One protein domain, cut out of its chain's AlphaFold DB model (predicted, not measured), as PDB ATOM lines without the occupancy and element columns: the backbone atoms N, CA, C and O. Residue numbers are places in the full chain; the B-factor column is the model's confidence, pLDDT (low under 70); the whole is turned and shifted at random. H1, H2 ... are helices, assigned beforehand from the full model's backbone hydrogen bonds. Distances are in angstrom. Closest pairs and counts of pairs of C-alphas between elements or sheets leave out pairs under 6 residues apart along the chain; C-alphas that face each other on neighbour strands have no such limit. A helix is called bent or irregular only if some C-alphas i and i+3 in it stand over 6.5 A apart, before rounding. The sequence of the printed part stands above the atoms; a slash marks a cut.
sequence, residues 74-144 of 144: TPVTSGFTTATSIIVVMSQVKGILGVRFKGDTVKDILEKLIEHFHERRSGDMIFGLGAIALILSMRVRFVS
ATOM      1  N   THR A  74     282.372 166.626 186.545       90.50
ATOM      2  CA  THR A  74     281.233 166.250 187.404       90.50
ATOM      3  C   THR A  74     281.384 166.690 188.872       90.50
ATOM      4  O   THR A  74     280.397 167.137 189.463       90.50
ATOM      5  N   PRO A  75     282.582 166.626 189.498       91.50
ATOM      6  CA  PRO A  75     282.781 167.137 190.854       91.50
ATOM      7  C   PRO A  75     282.555 168.650 190.978       91.50
ATOM      8  O   PRO A  75     282.004 169.096 191.984       91.50
ATOM      9  N   VAL A  76     282.933 169.443 189.967       92.31
ATOM     10  CA  VAL A  76     282.761 170.906 189.976       92.31
ATOM     11  C   VAL A  76     281.284 171.268 189.884       92.31
ATOM     12  O   VAL A  76     280.794 172.060 190.689       92.31
ATOM     13  N   THR A  77     280.545 170.644 188.967       89.50
ATOM     14  CA  THR A  77     279.095 170.852 188.837       89.50
ATOM     15  C   THR A  77     278.340 170.390 190.081       89.50
ATOM     16  O   THR A  77     277.431 171.087 190.537       89.50
ATOM     17  N   SER A  78     278.733 169.264 190.682       91.19
ATOM     18  CA  SER A  78     278.150 168.768 191.937       91.19
ATOM     19  C   SER A  78     278.416 169.713 193.117       91.19
ATOM     20  O   SER A  78     277.488 170.084 193.845       91.19
ATOM     21  N   GLY A  79     279.659 170.184 193.271       91.69
ATOM     22  CA  GLY A  79     280.033 171.150 194.306       91.69
ATOM     23  C   GLY A  79     279.284 172.475 194.157       91.69
ATOM     24  O   GLY A  79     278.704 172.975 195.122       91.69
ATOM     25  N   PHE A  80     279.206 172.998 192.932       88.38
ATOM     26  CA  PHE A  80     278.461 174.216 192.621       88.38
ATOM     27  C   PHE A  80     276.957 174.074 192.902       88.38
ATOM     28  O   PHE A  80     276.346 174.952 193.517       88.38
ATOM     29  N   THR A  81     276.357 172.945 192.517       89.81
ATOM     30  CA  THR A  81     274.935 172.656 192.765       89.81
ATOM     31  C   THR A  81     274.639 172.538 194.261       89.81
ATOM     32  O   THR A  81     273.631 173.063 194.739       89.81
ATOM     33  N   THR A  82     275.535 171.909 195.024       90.44
ATOM     34  CA  THR A  82     275.416 171.785 196.484       90.44
ATOM     35  C   THR A  82     275.479 173.156 197.158       90.44
ATOM     36  O   THR A  82     274.596 173.494 197.946       90.44
ATOM     37  N   ALA A  83     276.465 173.985 196.797       87.19
ATOM     38  CA  ALA A  83     276.593 175.345 197.321       87.19
ATOM     39  C   ALA A  83     275.355 176.198 196.999       87.19
ATOM     40  O   ALA A  83     274.783 176.839 197.879       87.19
ATOM     41  N   THR A  84     274.884 176.133 195.754       85.31
ATOM     42  CA  THR A  84     273.660 176.808 195.307       85.31
ATOM     43  C   THR A  84     272.443 176.379 196.120       85.31
ATOM     44  O   THR A  84     271.667 177.223 196.565       85.31
ATOM     45  N   SER A  85     272.283 175.074 196.347       87.31
ATOM     46  CA  SER A  85     271.162 174.527 197.116       87.31
ATOM     47  C   SER A  85     271.143 175.076 198.543       87.31
ATOM     48  O   SER A  85     270.087 175.475 199.029       87.31
ATOM     49  N   ILE A  86     272.312 175.180 199.187       87.19
ATOM     50  CA  ILE A  86     272.441 175.783 200.520       87.19
ATOM     51  C   ILE A  86     271.992 177.249 200.496       87.19
ATOM     52  O   ILE A  86     271.207 177.657 201.350       87.19
ATOM     53  N   ILE A  87     272.430 178.040 199.511       83.12
ATOM     54  CA  ILE A  87     272.056 179.462 199.426       83.12
ATOM     55  C   ILE A  87     270.547 179.630 199.196       83.12
ATOM     56  O   ILE A  87     269.914 180.486 199.821       83.12
ATOM     57  N   VAL A  88     269.947 178.797 198.340       83.94
ATOM     58  CA  VAL A  88     268.497 178.804 198.105       83.94
ATOM     59  C   VAL A  88     267.746 178.475 199.394       83.94
ATOM     60  O   VAL A  88     266.842 179.221 199.763       83.94
ATOM     61  N   VAL A  89     268.141 177.423 200.121       84.44
ATOM     62  CA  VAL A  89     267.525 177.069 201.412       84.44
ATOM     63  C   VAL A  89     267.636 178.232 202.398       84.44
ATOM     64  O   VAL A  89     266.622 178.651 202.951       84.44
ATOM     65  N   MET A  90     268.822 178.824 202.556       80.06
ATOM     66  CA  MET A  90     269.034 179.970 203.451       80.06
ATOM     67  C   MET A  90     268.174 181.184 203.077       80.06
ATOM     68  O   MET A  90     267.672 181.887 203.954       80.06
ATOM     69  N   SER A  91     267.947 181.408 201.781       77.25
ATOM     70  CA  SER A  91     267.078 182.484 201.296       77.25
ATOM     71  C   SER A  91     265.600 182.238 201.629       77.25
ATOM     72  O   SER A  91     264.874 183.187 201.917       77.25
ATOM     73  N   GLN A  92     265.159 180.974 201.645       80.19
ATOM     74  CA  GLN A  92     263.777 180.588 201.965       80.19
ATOM     75  C   GLN A  92     263.499 180.496 203.474       80.19
ATOM     76  O   GLN A  92     262.375 180.747 203.908       80.19
ATOM     77  N   VAL A  93     264.513 180.190 204.294       75.88
ATOM     78  CA  VAL A  93     264.389 180.083 205.762       75.88
ATOM     79  C   VAL A  93     263.832 181.373 206.383       75.88
ATOM     80  O   VAL A  93     262.981 181.301 207.270       75.88
ATOM     81  N   LYS A  94     264.215 182.549 205.864       69.56
ATOM     82  CA  LYS A  94     263.662 183.851 206.291       69.56
ATOM     83  C   LYS A  94     262.142 183.930 206.104       69.56
ATOM     84  O   LYS A  94     261.428 184.386 206.994       69.56
ATOM     85  N   GLY A  95     261.654 183.450 204.958       68.69
ATOM     86  CA  GLY A  95     260.230 183.425 204.625       68.69
ATOM     87  C   GLY A  95     259.433 182.475 205.517       68.69
ATOM     88  O   GLY A  95     258.353 182.834 205.970       68.69
ATOM     89  N   ILE A  96     259.992 181.302 205.837       70.06
ATOM     90  CA  ILE A  96     259.352 180.313 206.722       70.06
ATOM     91  C   ILE A  96     259.276 180.817 208.170       70.06
ATOM     92  O   ILE A  96     258.317 180.528 208.876       70.06
ATOM     93  N   LEU A  97     260.281 181.558 208.640       66.25
ATOM     94  CA  LEU A  97     260.310 182.072 210.014       66.25
ATOM     95  C   LEU A  97     259.496 183.361 210.209       66.25
ATOM     96  O   LEU A  97     259.283 183.765 211.350       66.25
ATOM     97  N   GLY A  98     259.039 183.994 209.125       60.91
ATOM     98  CA  GLY A  98     258.290 185.254 209.168       60.91
ATOM     99  C   GLY A  98     259.146 186.476 209.522       60.91
ATOM    100  O   GLY A  98     258.605 187.547 209.789       60.91
ATOM    101  N   VAL A  99     260.476 186.341 209.517       64.12
ATOM    102  CA  VAL A  99     261.401 187.410 209.920       64.12
ATOM    103  C   VAL A  99     261.908 188.141 208.678       64.12
ATOM    104  O   VAL A  99     262.463 187.534 207.759       64.12
ATOM    105  N   ARG A 100     261.719 189.464 208.627       61.00
ATOM    106  CA  ARG A 100     262.114 190.297 207.481       61.00
ATOM    107  C   ARG A 100     263.392 191.073 207.778       61.00
ATOM    108  O   ARG A 100     263.330 192.217 208.206       61.00
ATOM    109  N   PHE A 101     264.544 190.487 207.463       65.00
ATOM    110  CA  PHE A 101     265.825 191.195 207.507       65.00
ATOM    111  C   PHE A 101     266.565 191.129 206.166       65.00
ATOM    112  O   PHE A 101     266.646 190.086 205.499       65.00
ATOM    113  N   LYS A 102     267.142 192.268 205.768       56.56
ATOM    114  CA  LYS A 102     268.094 192.333 204.657       56.56
ATOM    115  C   LYS A 102     269.419 191.770 205.148       56.56
ATOM    116  O   LYS A 102     269.951 192.242 206.149       56.56
ATOM    117  N   GLY A 103     269.925 190.759 204.457       59.94
ATOM    118  CA  GLY A 103     271.277 190.282 204.694       59.94
ATOM    119  C   GLY A 103     271.898 189.813 203.397       59.94
ATOM    120  O   GLY A 103     271.225 189.115 202.636       59.94
ATOM    121  N   ASP A 104     273.125 190.260 203.155       59.78
ATOM    122  CA  ASP A 104     273.826 190.157 201.870       59.78
ATOM    123  C   ASP A 104     274.719 188.917 201.771       59.78
ATOM    124  O   ASP A 104     275.214 188.579 200.704       59.78
ATOM    125  N   THR A 105     274.987 188.234 202.883       65.38
ATOM    126  CA  THR A 105     275.883 187.071 202.920       65.38
ATOM    127  C   THR A 105     275.297 185.995 203.814       65.38
ATOM    128  O   THR A 105     274.658 186.304 204.809       65.38
ATOM    129  N   VAL A 106     275.548 184.718 203.511       67.38
ATOM    130  CA  VAL A 106     275.053 183.576 204.308       67.38
ATOM    131  C   VAL A 106     275.378 183.715 205.803       67.38
ATOM    132  O   VAL A 106     274.543 183.385 206.637       67.38
ATOM    133  N   LYS A 107     276.555 184.259 206.145       71.56
ATOM    134  CA  LYS A 107     276.943 184.551 207.535       71.56
ATOM    135  C   LYS A 107     276.052 185.616 208.180       71.56
ATOM    136  O   LYS A 107     275.474 185.360 209.225       71.56
ATOM    137  N   ASP A 108     275.869 186.746 207.500       71.75
ATOM    138  CA  ASP A 108     274.985 187.841 207.926       71.75
ATOM    139  C   ASP A 108     273.519 187.379 208.015       71.75
ATOM    140  O   ASP A 108     272.758 187.817 208.875       71.75
ATOM    141  N   ILE A 109     273.120 186.423 207.165       71.12
ATOM    142  CA  ILE A 109     271.816 185.777 207.274       71.12
ATOM    143  C   ILE A 109     271.705 184.987 208.574       71.12
ATOM    144  O   ILE A 109     270.680 185.100 209.236       71.12
ATOM    145  N   LEU A 110     272.730 184.208 208.927       73.56
ATOM    146  CA  LEU A 110     272.756 183.388 210.137       73.56
ATOM    147  C   LEU A 110     272.745 184.241 211.412       73.56
ATOM    148  O   LEU A 110     271.977 183.956 212.326       73.56
ATOM    149  N   GLU A 111     273.569 185.287 211.459       73.62
ATOM    150  CA  GLU A 111     273.671 186.197 212.606       73.62
ATOM    151  C   GLU A 111     272.337 186.908 212.854       73.62
ATOM    152  O   GLU A 111     271.765 186.804 213.941       73.62
ATOM    153  N   LYS A 112     271.750 187.502 211.808       70.31
ATOM    154  CA  LYS A 112     270.443 188.169 211.906       70.31
ATOM    155  C   LYS A 112     269.303 187.209 212.225       70.31
ATOM    156  O   LYS A 112     268.342 187.613 212.878       70.31
ATOM    157  N   LEU A 113     269.401 185.946 211.802       73.00
ATOM    158  CA  LEU A 113     268.431 184.907 212.153       73.00
ATOM    159  C   LEU A 113     268.404 184.639 213.658       73.00
ATOM    160  O   LEU A 113     267.330 184.435 214.217       73.00
ATOM    161  N   ILE A 114     269.582 184.602 214.285       72.69
ATOM    162  CA  ILE A 114     269.743 184.329 215.715       72.69
ATOM    163  C   ILE A 114     269.292 185.546 216.524       72.69
ATOM    164  O   ILE A 114     268.539 185.390 217.483       72.69
ATOM    165  N   GLU A 115     269.679 186.751 216.106       69.81
ATOM    166  CA  GLU A 115     269.292 187.994 216.784       69.81
ATOM    167  C   GLU A 115     267.782 188.258 216.715       69.81
ATOM    168  O   GLU A 115     267.158 188.574 217.726       69.81
ATOM    169  N   HIS A 116     267.161 188.070 215.546       68.44
ATOM    170  CA  HIS A 116     265.729 188.334 215.349       68.44
ATOM    171  C   HIS A 116     264.849 187.099 215.586       68.44
ATOM    172  O   HIS A 116     263.657 187.106 215.269       68.44
ATOM    173  N   PHE A 117     265.397 186.032 216.178       65.50
ATOM    174  CA  PHE A 117     264.630 184.829 216.510       65.50
ATOM    175  C   PHE A 117     263.477 185.126 217.485       65.50
ATOM    176  O   PHE A 117     262.472 184.414 217.497       65.50
ATOM    177  N   HIS A 118     263.597 186.198 218.276       61.62
ATOM    178  CA  HIS A 118     262.579 186.632 219.232       61.62
ATOM    179  C   HIS A 118     261.382 187.361 218.597       61.62
ATOM    180  O   HIS A 118     260.296 187.330 219.169       61.62
ATOM    181  N   GLU A 119     261.528 187.953 217.407       63.19
ATOM    182  CA  GLU A 119     260.434 188.634 216.685       63.19
ATOM    183  C   GLU A 119     259.608 187.671 215.812       63.19
ATOM    184  O   GLU A 119     258.847 188.074 214.928       63.19
ATOM    185  N   ARG A 120     259.768 186.363 216.036       58.59
ATOM    186  CA  ARG A 120     259.163 185.314 215.222       58.59
ATOM    187  C   ARG A 120     257.640 185.390 215.258       58.59
ATOM    188  O   ARG A 120     256.999 185.187 216.289       58.59
ATOM    189  N   ARG A 121     257.041 185.557 214.081       66.00
ATOM    190  CA  ARG A 121     255.593 185.469 213.909       66.00
ATOM    191  C   ARG A 121     255.177 184.000 213.818       66.00
ATOM    192  O   ARG A 121     255.376 183.337 212.804       66.00
ATOM    193  N   SER A 122     254.578 183.488 214.889       66.38
ATOM    194  CA  SER A 122     254.140 182.086 215.008       66.38
ATOM    195  C   SER A 122     253.173 181.646 213.898       66.38
ATOM    196  O   SER A 122     253.204 180.488 213.486       66.38
ATOM    197  N   GLY A 123     252.368 182.568 213.358       70.62
ATOM    198  CA  GLY A 123     251.445 182.293 212.251       70.62
ATOM    199  C   GLY A 123     252.131 181.908 210.932       70.62
ATOM    200  O   GLY A 123     251.731 180.927 210.309       70.62
ATOM    201  N   ASP A 124     253.186 182.624 210.530       72.75
ATOM    202  CA  ASP A 124     253.893 182.366 209.263       72.75
ATOM    203  C   ASP A 124     254.673 181.046 209.320       72.75
ATOM    204  O   ASP A 124     254.726 180.294 208.349       72.75
ATOM    205  N   MET A 125     255.197 180.713 210.501       73.19
ATOM    206  CA  MET A 125     255.883 179.452 210.763       73.19
ATOM    207  C   MET A 125     254.957 178.239 210.639       73.19
ATOM    208  O   MET A 125     255.347 177.240 210.035       73.19
ATOM    209  N   ILE A 126     253.742 178.308 211.191       80.69
ATOM    210  CA  ILE A 126     252.759 177.219 211.080       80.69
ATOM    211  C   ILE A 126     252.348 177.034 209.618       80.69
ATOM    212  O   ILE A 126     252.287 175.905 209.139       80.69
ATOM    213  N   PHE A 127     252.135 178.133 208.889       81.12
ATOM    214  CA  PHE A 127     251.831 178.082 207.460       81.12
ATOM    215  C   PHE A 127     252.984 177.490 206.640       81.12
ATOM    216  O   PHE A 127     252.759 176.604 205.818       81.12
ATOM    217  N   GLY A 128     254.220 177.934 206.884       80.00
ATOM    218  CA  GLY A 128     255.411 177.443 206.193       80.00
ATOM    219  C   GLY A 128     255.678 175.960 206.459       80.00
ATOM    220  O   GLY A 128     255.881 175.190 205.522       80.00
ATOM    221  N   LEU A 129     255.614 175.533 207.724       83.38
ATOM    222  CA  LEU A 129     255.764 174.123 208.101       83.38
ATOM    223  C   LEU A 129     254.612 173.263 207.572       83.38
ATOM    224  O   LEU A 129     254.856 172.159 207.089       83.38
ATOM    225  N   GLY A 130     253.378 173.772 207.606       86.06
ATOM    226  CA  GLY A 130     252.211 173.106 207.034       86.06
ATOM    227  C   GLY A 130     252.343 172.901 205.525       86.06
ATOM    228  O   GLY A 130     252.097 171.802 205.031       86.06
ATOM    229  N   ALA A 131     252.813 173.915 204.796       83.56
ATOM    230  CA  ALA A 131     253.075 173.816 203.363       83.56
ATOM    231  C   ALA A 131     254.177 172.791 203.050       83.56
ATOM    232  O   ALA A 131     254.001 171.960 202.160       83.56
ATOM    233  N   ILE A 132     255.283 172.791 203.807       84.94
ATOM    234  CA  ILE A 132     256.358 171.797 203.649       84.94
ATOM    235  C   ILE A 132     255.830 170.382 203.908       84.94
ATOM    236  O   ILE A 132     256.075 169.481 203.106       84.94
ATOM    237  N   ALA A 133     255.090 170.182 205.001       87.44
ATOM    238  CA  ALA A 133     254.521 168.885 205.358       87.44
ATOM    239  C   ALA A 133     253.549 168.374 204.284       87.44
ATOM    240  O   ALA A 133     253.604 167.202 203.914       87.44
ATOM    241  N   LEU A 134     252.713 169.257 203.733       88.50
ATOM    242  CA  LEU A 134     251.792 168.932 202.647       88.50
ATOM    243  C   LEU A 134     252.544 168.535 201.371       88.50
ATOM    244  O   LEU A 134     252.246 167.491 200.794       88.50
ATOM    245  N   ILE A 135     253.553 169.311 200.959       87.50
ATOM    246  CA  ILE A 135     254.367 169.008 199.772       87.50
ATOM    247  C   ILE A 135     255.085 167.661 199.935       87.50
ATOM    248  O   ILE A 135     255.081 166.842 199.015       87.50
ATOM    249  N   LEU A 136     255.673 167.397 201.106       87.56
ATOM    250  CA  LEU A 136     256.337 166.122 201.387       87.56
ATOM    251  C   LEU A 136     255.348 164.954 201.400       87.56
ATOM    252  O   LEU A 136     255.640 163.915 200.813       87.56
ATOM    253  N   SER A 137     254.169 165.129 202.000       88.00
ATOM    254  CA  SER A 137     253.111 164.114 202.009       88.00
ATOM    255  C   SER A 137     252.645 163.770 200.591       88.00
ATOM    256  O   SER A 137     252.561 162.594 200.233       88.00
ATOM    257  N   MET A 138     252.431 164.783 199.744       87.06
ATOM    258  CA  MET A 138     252.101 164.579 198.331       87.06
ATOM    259  C   MET A 138     253.223 163.852 197.589       87.06
ATOM    260  O   MET A 138     252.949 162.918 196.840       87.06
ATOM    261  N   ARG A 139     254.487 164.229 197.816       87.69
ATOM    262  CA  ARG A 139     255.630 163.568 197.176       87.69
ATOM    263  C   ARG A 139     255.723 162.092 197.561       87.69
ATOM    264  O   ARG A 139     255.900 161.259 196.682       87.69
ATOM    265  N   VAL A 140     255.583 161.767 198.847       81.06
ATOM    266  CA  VAL A 140     255.615 160.378 199.340       81.06
ATOM    267  C   VAL A 140     254.527 159.536 198.673       81.06
ATOM    268  O   VAL A 140     254.782 158.397 198.301       81.06
ATOM    269  N   ARG A 141     253.343 160.112 198.444       76.00
ATOM    270  CA  ARG A 141     252.217 159.426 197.798       76.00
ATOM    271  C   ARG A 141     252.377 159.212 196.288       76.00
ATOM    272  O   ARG A 141     251.733 158.325 195.753       76.00
ATOM    273  N   PHE A 142     253.192 160.018 195.608       66.38
ATOM    274  CA  PHE A 142     253.495 159.858 194.176       66.38
ATOM    275  C   PHE A 142     254.710 158.958 193.905       66.38
ATOM    276  O   PHE A 142     254.898 158.522 192.773       66.38
ATOM    277  N   VAL A 143     255.561 158.736 194.911       62.75
ATOM    278  CA  VAL A 143     256.770 157.898 194.810       62.75
ATOM    279  C   VAL A 143     256.512 156.449 195.259       62.75
ATOM    280  O   VAL A 143     257.316 155.576 194.938       62.75
ATOM    281  N   SER A 144     255.410 156.188 195.973       48.50
ATOM    282  CA  SER A 144     254.967 154.850 196.393       48.50
ATOM    283  C   SER A 144     253.919 154.265 195.456       48.50
ATOM    284  O   SER A 144     253.836 153.018 195.453       48.50
TER     285      SER A 144
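AT A GLANCE: This is residues 74 to 144 of the 144 residues of the protein "Sulfate_transp domain-containing protein" of Acyrthosiphon pisum (UniProt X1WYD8). Two long helices, H1 and H3, make an open V: the last residues of H1 meet the first part of H3, and residues 74 to 85 and 133 to 144 stick out as its two free arms. The shorter H2 lies beside the second half of H1, at the closed end of the V, after a loop that folds back. The printed part has 71 residues with three named helices, H1, H2 and H3 in chain order, and no named strand; the class is all helix. It is loose, with a radius of gyration of the C-alphas of 15.1 A, and flat, spanning 39 by 33 by 13 A.

HOW THE PARTS SIT: Start with H1, residues 74 to 97, which touches H2, residues 106 to 119, with residues 87 to 94 alone. Their closest C-alphas, of Ile 87 and Val 106, are 7.1 A apart. They run the same way at a shallow tilt of 20 degrees. H3, residues 122 to 143, touches H1 with residues 122 to 129 alone, and H1 uses residues 95 to 97 alone. Look at Ile 96 and Gly 128, the closest C-alphas, 4.9 A apart. H1 and H3 run opposite ways at a steep tilt of 43 degrees. H2 and H3 are apart. Every O i to N i+4 pair is within hydrogen-bond range in H3, against 18 of 20 in H1 and 8 of 10 in H2.

IN THESE COORDINATES: Find C-alpha 74 at (281.233, 166.250, 187.404); from there H1 runs 34.6 A to C-alpha 97. H1 is neither bent nor irregular, but only just: C-alphas 91 and 94 are 6.2 A apart. H2 begins at C-alpha 106, (275.053, 183.576, 204.308), and spans 19.8 A; it is irregular, with C-alphas 115 and 118 7.3 A apart. H3 runs 31.6 A to C-alpha 143 at (256.770, 157.898, 194.810).

THE WHOLE: The C-alphas farthest apart, of Thr 74 and Glu 119, are 42.3 A apart. The printed part has no cut; the link from H1 to H2 is short and that from H2 to H3 tight. Look for pLDDT under 70 at residues 94 to 95, 97 to 106, 115 to 122 and 142 to 144; the mean of the printed part is 76.1.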